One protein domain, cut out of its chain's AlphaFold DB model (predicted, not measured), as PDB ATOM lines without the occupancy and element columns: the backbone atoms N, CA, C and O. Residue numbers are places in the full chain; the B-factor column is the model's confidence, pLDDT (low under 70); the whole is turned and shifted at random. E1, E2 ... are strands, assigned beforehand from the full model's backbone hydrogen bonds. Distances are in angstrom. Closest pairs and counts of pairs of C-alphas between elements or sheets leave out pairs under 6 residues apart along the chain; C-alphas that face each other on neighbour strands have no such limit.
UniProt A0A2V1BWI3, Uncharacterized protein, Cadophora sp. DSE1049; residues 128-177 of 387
ATOM      1  N   LYS A 128      28.643 -23.869  32.921       92.31
ATOM      2  CA  LYS A 128      27.547 -24.176  31.992       92.31
ATOM      3  C   LYS A 128      27.250 -22.992  31.070       92.31
ATOM      4  O   LYS A 128      27.636 -21.858  31.351       92.31
ATOM      5  N   CYS A 129      26.530 -23.270  29.988       95.69
ATOM      6  CA  CYS A 129      26.127 -22.282  28.993       95.69
ATOM      7  C   CYS A 129      24.656 -21.912  29.160       95.69
ATOM      8  O   CYS A 129      23.801 -22.792  29.240       95.69
ATOM      9  N   ALA A 130      24.360 -20.615  29.161       95.38
ATOM     10  CA  ALA A 130      23.007 -20.072  29.064       95.38
ATOM     11  C   ALA A 130      22.833 -19.380  27.718       95.38
ATOM     12  O   ALA A 130      23.802 -18.865  27.177       95.38
ATOM     13  N   ILE A 131      21.620 -19.295  27.181       95.62
ATOM     14  CA  ILE A 131      21.384 -18.432  26.015       95.62
ATOM     15  C   ILE A 131      21.739 -16.968  26.352       95.62
ATOM     16  O   ILE A 131      21.634 -16.548  27.509       95.62
ATOM     17  N   LYS A 132      22.179 -16.182  25.363       94.88
ATOM     18  CA  LYS A 132      22.727 -14.820  25.551       94.88
ATOM     19  C   LYS A 132      21.827 -13.908  26.401       94.88
ATOM     20  O   LYS A 132      22.316 -13.235  27.313       94.88
ATOM     21  N   ASP A 133      20.517 -13.986  26.184       94.69
ATOM     22  CA  ASP A 133      19.509 -13.172  26.880       94.69
ATOM     23  C   ASP A 133      18.875 -13.875  28.096       94.69
ATOM     24  O   ASP A 133      18.001 -13.320  28.758       94.69
ATOM     25  N   GLY A 134      19.319 -15.092  28.410       94.06
ATOM     26  CA  GLY A 134      18.835 -15.888  29.537       94.06
ATOM     27  C   GLY A 134      19.494 -15.526  30.868       94.06
ATOM     28  O   GLY A 134      20.501 -14.820  30.899       94.06
ATOM     29  N   GLN A 135      18.982 -16.025  31.991       95.19
ATOM     30  CA  GLN A 135      19.627 -15.856  33.302       95.19
ATOM     31  C   GLN A 135      20.265 -17.165  33.772       95.19
ATOM     32  O   GLN A 135      19.626 -18.210  33.743       95.19
ATOM     33  N   CYS A 136      21.519 -17.103  34.225       95.38
ATOM     34  CA  CYS A 136      22.199 -18.241  34.840       95.38
ATOM     35  C   CYS A 136      21.653 -18.503  36.249       95.38
ATOM     36  O   CYS A 136      21.545 -17.575  37.056       95.38
ATOM     37  N   CYS A 137      21.361 -19.763  36.546       93.38
ATOM     38  CA  CYS A 137      20.973 -20.229  37.869       93.38
ATOM     39  C   CYS A 137      22.182 -20.711  38.683       93.38
ATOM     40  O   CYS A 137      23.236 -21.043  38.137       93.38
ATOM     41  N   LEU A 138      22.018 -20.769  40.010       89.56
ATOM     42  CA  LEU A 138      23.053 -21.241  40.941       89.56
ATOM     43  C   LEU A 138      23.377 -22.734  40.780       89.56
ATOM     44  O   LEU A 138      24.516 -23.138  40.986       89.56
ATOM     45  N   ASP A 139      22.397 -23.540  40.380       85.75
ATOM     46  CA  ASP A 139      22.541 -24.971  40.081       85.75
ATOM     47  C   ASP A 139      23.199 -25.240  38.710       85.75
ATOM     48  O   ASP A 139      23.422 -26.386  38.327       85.75
ATOM     49  N   GLY A 140      23.528 -24.179  37.964       87.62
ATOM     50  CA  GLY A 140      24.089 -24.251  36.621       87.62
ATOM     51  C   GLY A 140      23.069 -24.474  35.509       87.62
ATOM     52  O   GLY A 140      23.472 -24.543  34.347       87.62
ATOM     53  N   ASN A 141      21.775 -24.534  35.829       90.38
ATOM     54  CA  ASN A 141      20.732 -24.406  34.820       90.38
ATOM     55  C   ASN A 141      20.635 -22.952  34.333       90.38
ATOM     56  O   ASN A 141      21.312 -22.045  34.832       90.38
ATOM     57  N   TYR A 142      19.798 -22.718  33.328       94.38
ATOM     58  CA  TYR A 142      19.528 -21.376  32.838       94.38
ATOM     59  C   TYR A 142      18.049 -21.179  32.549       94.38
ATOM     60  O   TYR A 142      17.315 -22.124  32.264       94.38
ATOM     61  N   CYS A 143      17.644 -19.917  32.593       95.62
ATOM     62  CA  CYS A 143      16.317 -19.475  32.219       95.62
ATOM     63  C   CYS A 143      16.333 -18.875  30.825       95.62
ATOM     64  O   CYS A 143      17.280 -18.179  30.461       95.62
ATOM     65  N   GLU A 144      15.285 -19.151  30.053       94.50
ATOM     66  CA  GLU A 144      15.080 -18.526  28.750       94.50
ATOM     67  C   GLU A 144      14.943 -17.001  28.878       94.50
ATOM     68  O   GLU A 144      14.736 -16.462  29.968       94.50
ATOM     69  N   ALA A 145      15.059 -16.297  27.755       94.19
ATOM     70  CA  ALA A 145      15.017 -14.845  27.714       94.19
ATOM     71  C   ALA A 145      13.704 -14.318  28.313       94.19
ATOM     72  O   ALA A 145      12.624 -14.817  28.003       94.19
ATOM     73  N   GLY A 146      13.808 -13.310  29.181       92.69
ATOM     74  CA  GLY A 146      12.662 -12.733  29.892       92.69
ATOM     75  C   GLY A 146      12.245 -13.478  31.166       92.69
ATOM     76  O   GLY A 146      11.367 -12.991  31.871       92.69
ATOM     77  N   ASN A 147      12.883 -14.605  31.493       95.19
ATOM     78  CA  ASN A 147      12.682 -15.306  32.758       95.19
ATOM     79  C   ASN A 147      13.886 -15.111  33.686       95.19
ATOM     80  O   ASN A 147      15.040 -15.064  33.252       95.19
ATOM     81  N   HIS A 148      13.610 -15.050  34.984       94.75
ATOM     82  CA  HIS A 148      14.603 -14.829  36.025       94.75
ATOM     83  C   HIS A 148      14.753 -16.062  36.907       94.75
ATOM     84  O   HIS A 148      13.770 -16.715  37.252       94.75
ATOM     85  N   CYS A 149      15.991 -16.381  37.281       95.06
ATOM     86  CA  CYS A 149      16.241 -17.518  38.152       95.06
ATOM     87  C   CYS A 149      16.048 -17.138  39.621       95.06
ATOM     88  O   CYS A 149      16.742 -16.250  40.124       95.06
ATOM     89  N   TYR A 150      15.150 -17.843  40.306       93.75
ATOM     90  CA  TYR A 150      14.902 -17.707  41.738       93.75
ATOM     91  C   TYR A 150      15.034 -19.055  42.439       93.75
ATOM     92  O   TYR A 150      14.884 -20.110  41.830       93.75
ATOM     93  N   LEU A 151      15.314 -19.013  43.741       89.88
ATOM     94  CA  LEU A 151      15.343 -20.204  44.577       89.88
ATOM     95  C   LEU A 151      13.939 -20.438  45.153       89.88
ATOM     96  O   LEU A 151      13.482 -19.655  45.985       89.88
ATOM     97  N   TYR A 152      13.260 -21.497  44.717       83.19
ATOM     98  CA  TYR A 152      11.952 -21.911  45.236       83.19
ATOM     99  C   TYR A 152      12.083 -23.317  45.821       83.19
ATOM    100  O   TYR A 152      12.550 -24.225  45.140       83.19
ATOM    101  N   GLU A 153      11.753 -23.478  47.107       84.00
ATOM    102  CA  GLU A 153      11.902 -24.751  47.842       84.00
ATOM    103  C   GLU A 153      13.308 -25.387  47.714       84.00
ATOM    104  O   GLU A 153      13.472 -26.603  47.698       84.00
ATOM    105  N   GLY A 154      14.352 -24.553  47.620       83.75
ATOM    106  CA  GLY A 154      15.745 -25.000  47.496       83.75
ATOM    107  C   GLY A 154      16.184 -25.392  46.079       83.75
ATOM    108  O   GLY A 154      17.343 -25.754  45.895       83.75
ATOM    109  N   GLN A 155      15.309 -25.280  45.074       83.94
ATOM    110  CA  GLN A 155      15.633 -25.528  43.666       83.94
ATOM    111  C   GLN A 155      15.655 -24.225  42.856       83.94
ATOM    112  O   GLN A 155      14.865 -23.311  43.101       83.94
ATOM    113  N   GLY A 156      16.572 -24.132  41.886       89.12
ATOM    114  CA  GLY A 156      16.603 -23.033  40.922       89.12
ATOM    115  C   GLY A 156      15.443 -23.165  39.939       89.12
ATOM    116  O   GLY A 156      15.403 -24.102  39.144       89.12
ATOM    117  N   VAL A 157      14.485 -22.243  39.995       91.88
ATOM    118  CA  VAL A 157      13.328 -22.201  39.093       91.88
ATOM    119  C   VAL A 157      13.334 -20.918  38.273       91.88
ATOM    120  O   VAL A 157      13.727 -19.851  38.744       91.88
ATOM    121  N   CYS A 158      12.882 -21.026  37.027       95.88
ATOM    122  CA  CYS A 158      12.795 -19.902  36.108       95.88
ATOM    123  C   CYS A 158      11.428 -19.256  36.202       95.88
ATOM    124  O   CYS A 158      10.451 -19.824  35.727       95.88
ATOM    125  N   CYS A 159      11.352 -18.079  36.805       95.31
ATOM    126  CA  CYS A 159      10.098 -17.378  37.008       95.31
ATOM    127  C   CYS A 159       9.938 -16.217  36.036       95.31
ATOM    128  O   CYS A 159      10.905 -15.546  35.672       95.31
ATOM    129  N   THR A 160       8.691 -15.949  35.670       94.69
ATOM    130  CA  THR A 160       8.324 -14.808  34.814       94.69
ATOM    131  C   THR A 160       8.332 -13.472  35.567       94.69
ATOM    132  O   THR A 160       8.400 -12.414  34.950       94.69
ATOM    133  N   ASP A 161       8.279 -13.505  36.903       91.19
ATOM    134  CA  ASP A 161       8.214 -12.323  37.760       91.19
ATOM    135  C   ASP A 161       8.925 -12.537  39.118       91.19
ATOM    136  O   ASP A 161       9.121 -13.683  39.533       91.19
ATOM    137  N   PRO A 162       9.276 -11.463  39.861       88.19
ATOM    138  CA  PRO A 162       9.986 -11.566  41.141       88.19
ATOM    139  C   PRO A 162       9.240 -12.261  42.282       88.19
ATOM    140  O   PRO A 162       9.870 -12.653  43.262       88.19
ATOM    141  N   LYS A 163       7.912 -12.391  42.197       88.44
ATOM    142  CA  LYS A 163       7.105 -13.146  43.170       88.44
ATOM    143  C   LYS A 163       6.930 -14.607  42.757       88.44
ATOM    144  O   LYS A 163       6.291 -15.358  43.485       88.44
ATOM    145  N   CYS A 164       7.489 -14.999  41.613       90.12
ATOM    146  CA  CYS A 164       7.380 -16.325  41.032       90.12
ATOM    147  C   CYS A 164       5.942 -16.855  40.951       90.12
ATOM    148  O   CYS A 164       5.661 -17.991  41.322       90.12
ATOM    149  N   THR A 165       5.010 -16.034  40.458       90.25
ATOM    150  CA  THR A 165       3.606 -16.452  40.283       90.25
ATOM    151  C   THR A 165       3.441 -17.474  39.158       90.25
ATOM    152  O   THR A 165       2.506 -18.278  39.168       90.25
ATOM    153  N   ALA A 166       4.375 -17.497  38.204       90.44
ATOM    154  CA  ALA A 166       4.477 -18.539  37.196       90.44
ATOM    155  C   ALA A 166       5.937 -18.916  36.930       90.44
ATOM    156  O   ALA A 166       6.793 -18.035  36.778       90.44
ATOM    157  N   ALA A 167       6.191 -20.223  36.837       91.38
ATOM    158  CA  ALA A 167       7.490 -20.794  36.518       91.38
ATOM    159  C   ALA A 167       7.472 -21.513  35.167       91.38
ATOM    160  O   ALA A 167       6.515 -22.209  34.824       91.38
ATOM    161  N   VAL A 168       8.551 -21.354  34.411       90.69
ATOM    162  CA  VAL A 168       8.760 -21.962  33.100       90.69
ATOM    163  C   VAL A 168       9.705 -23.146  33.252       90.69
ATOM    164  O   VAL A 168      10.829 -23.000  33.734       90.69
ATOM    165  N   LYS A 169       9.267 -24.331  32.821       86.12
ATOM    166  CA  LYS A 169      10.105 -25.536  32.769       86.12
ATOM    167  C   LYS A 169       9.949 -26.200  31.406       86.12
ATOM    168  O   LYS A 169       8.854 -26.624  31.046       86.12
ATOM    169  N   GLY A 170      11.041 -26.267  30.641       80.56
ATOM    170  CA  GLY A 170      11.035 -26.834  29.286       80.56
ATOM    171  C   GLY A 170      10.074 -26.114  28.332       80.56
ATOM    172  O   GLY A 170       9.332 -26.772  27.610       80.56
ATOM    173  N   GLY A 171      10.014 -24.780  28.401       82.19
ATOM    174  CA  GLY A 171       9.097 -23.952  27.608       82.19
ATOM    175  C   GLY A 171       7.635 -23.954  28.078       82.19
ATOM    176  O   GLY A 171       6.823 -23.192  27.555       82.19
ATOM    177  N   VAL A 172       7.269 -24.763  29.081       83.94
ATOM    178  CA  VAL A 172       5.904 -24.799  29.627       83.94
ATOM    179  C   VAL A 172       5.807 -23.894  30.849       83.94
ATOM    180  O   VAL A 172       6.509 -24.098  31.839       83.94
ATOM    181  N   THR A 173       4.907 -22.912  30.790       88.62
ATOM    182  CA  THR A 173       4.609 -22.013  31.913       88.62
ATOM    183  C   THR A 173       3.554 -22.646  32.818       88.62
ATOM    184  O   THR A 173       2.436 -22.906  32.382       88.62
ATOM    185  N   SER A 174       3.899 -22.881  34.082       86.75
ATOM    186  CA  SER A 174       2.983 -23.348  35.127       86.75
ATOM    187  C   SER A 174       2.755 -22.240  36.145       86.75
ATOM    188  O   SER A 174       3.712 -21.671  36.668       86.75
ATOM    189  N   THR A 175       1.495 -21.940  36.457       86.31
ATOM    190  CA  THR A 175       1.158 -21.020  37.549       86.31
ATOM    191  C   THR A 175       1.474 -21.681  38.884       86.31
ATOM    192  O   THR A 175       0.845 -22.680  39.244       86.31
ATOM    193  N   ILE A 176       2.422 -21.116  39.625       77.62
ATOM    194  CA  ILE A 176       2.670 -21.490  41.012       77.62
ATOM    195  C   ILE A 176       1.620 -20.738  41.814       77.62
ATOM    196  O   ILE A 176       1.690 -19.522  41.988       77.62
ATOM    197  N   ARG A 177       0.581 -21.455  42.243       68.81
ATOM    198  CA  ARG A 177      -0.458 -20.880  43.092       68.81
ATOM    199  C   ARG A 177       0.193 -20.499  44.418       68.81
ATOM    200  O   ARG A 177       0.341 -21.338  45.299       68.81
TER     201      ARG A 177
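Overview. This is residues 128 to 177 of the 387 residues of an uncharacterized protein of Cadophora sp. DSE1049 (UniProt A0A2V1BWI3). Two small strand hairpins, E2 with E3 and then E4 with E5, follow one another and meet only at a point as one strongly twisted sheet, while the first stretch of the printed part, E1 and the looped residues 132 to 147, makes the other end of the domain. Within that looped stretch a short antiparallel pairing, residues 135 to 136 with residues 142 to 143, folds the backbone back on itself. The printed part has 50 residues with no named helix and five named strands, in the order E1, E2, E3, E4, E5; the sheet runs E2, E3, E4, E5, antiparallel within each hairpin. The class is all strand, though under half of the residues, 21 of 50, are in named strands. The whole is compact, with a radius of gyration of the C-alphas of 9.9 A and spans of 30 by 20 by 18 A.

Arrangement. E1, residues 129 to 131, pairs with no named strand. A long link of 16 residues leads to E2, residues 148 to 152, and E1 and E2 are apart. E2 forms a hairpin with E3, residues 155 to 159, through a tight link; the two are antiparallel, at 138 degrees between their directions. C-alphas 149 and 158 face each other at 4.7 A, and N 148 and O 159 are within hydrogen-bond range at 2.8 A, as are N 157 and O 150 at 2.8 A. A short link of six residues leads to E4, residues 166 to 169. E3 and E4 meet only at a point, where C-alphas 159 and 167 face each other at 4.3 A. E4 forms a second hairpin with E5, residues 172 to 175, through a tight link, antiparallel at 152 degrees. C-alphas 166 and 175 face each other at 4.2 A, and N 174 and O 167 are within hydrogen-bond range at 2.8 A. E2 and E5 are the edge strands and are apart; E1 is also apart from E3, E4 and E5.

Along the chain. E1 begins at C-alpha 129 (26.127, -22.282, 28.993) and is 6.8 A long. E2 begins at C-alpha 148 (14.603, -14.829, 36.025). E2 and E3 are each 11.9 A from first to last C-alpha, and E4 and E5 are each 10.0 A. E5 ends at C-alpha 175 (1.158, -21.020, 37.549).

Size, cuts and confidence. The two C-alphas farthest apart are those of Lys 128 and Arg 177, 30.3 A. The printed part has no cut. The link from E1 to E2 is long. The mean pLDDT of the printed part is 90.1, and residue 177 alone is under 70.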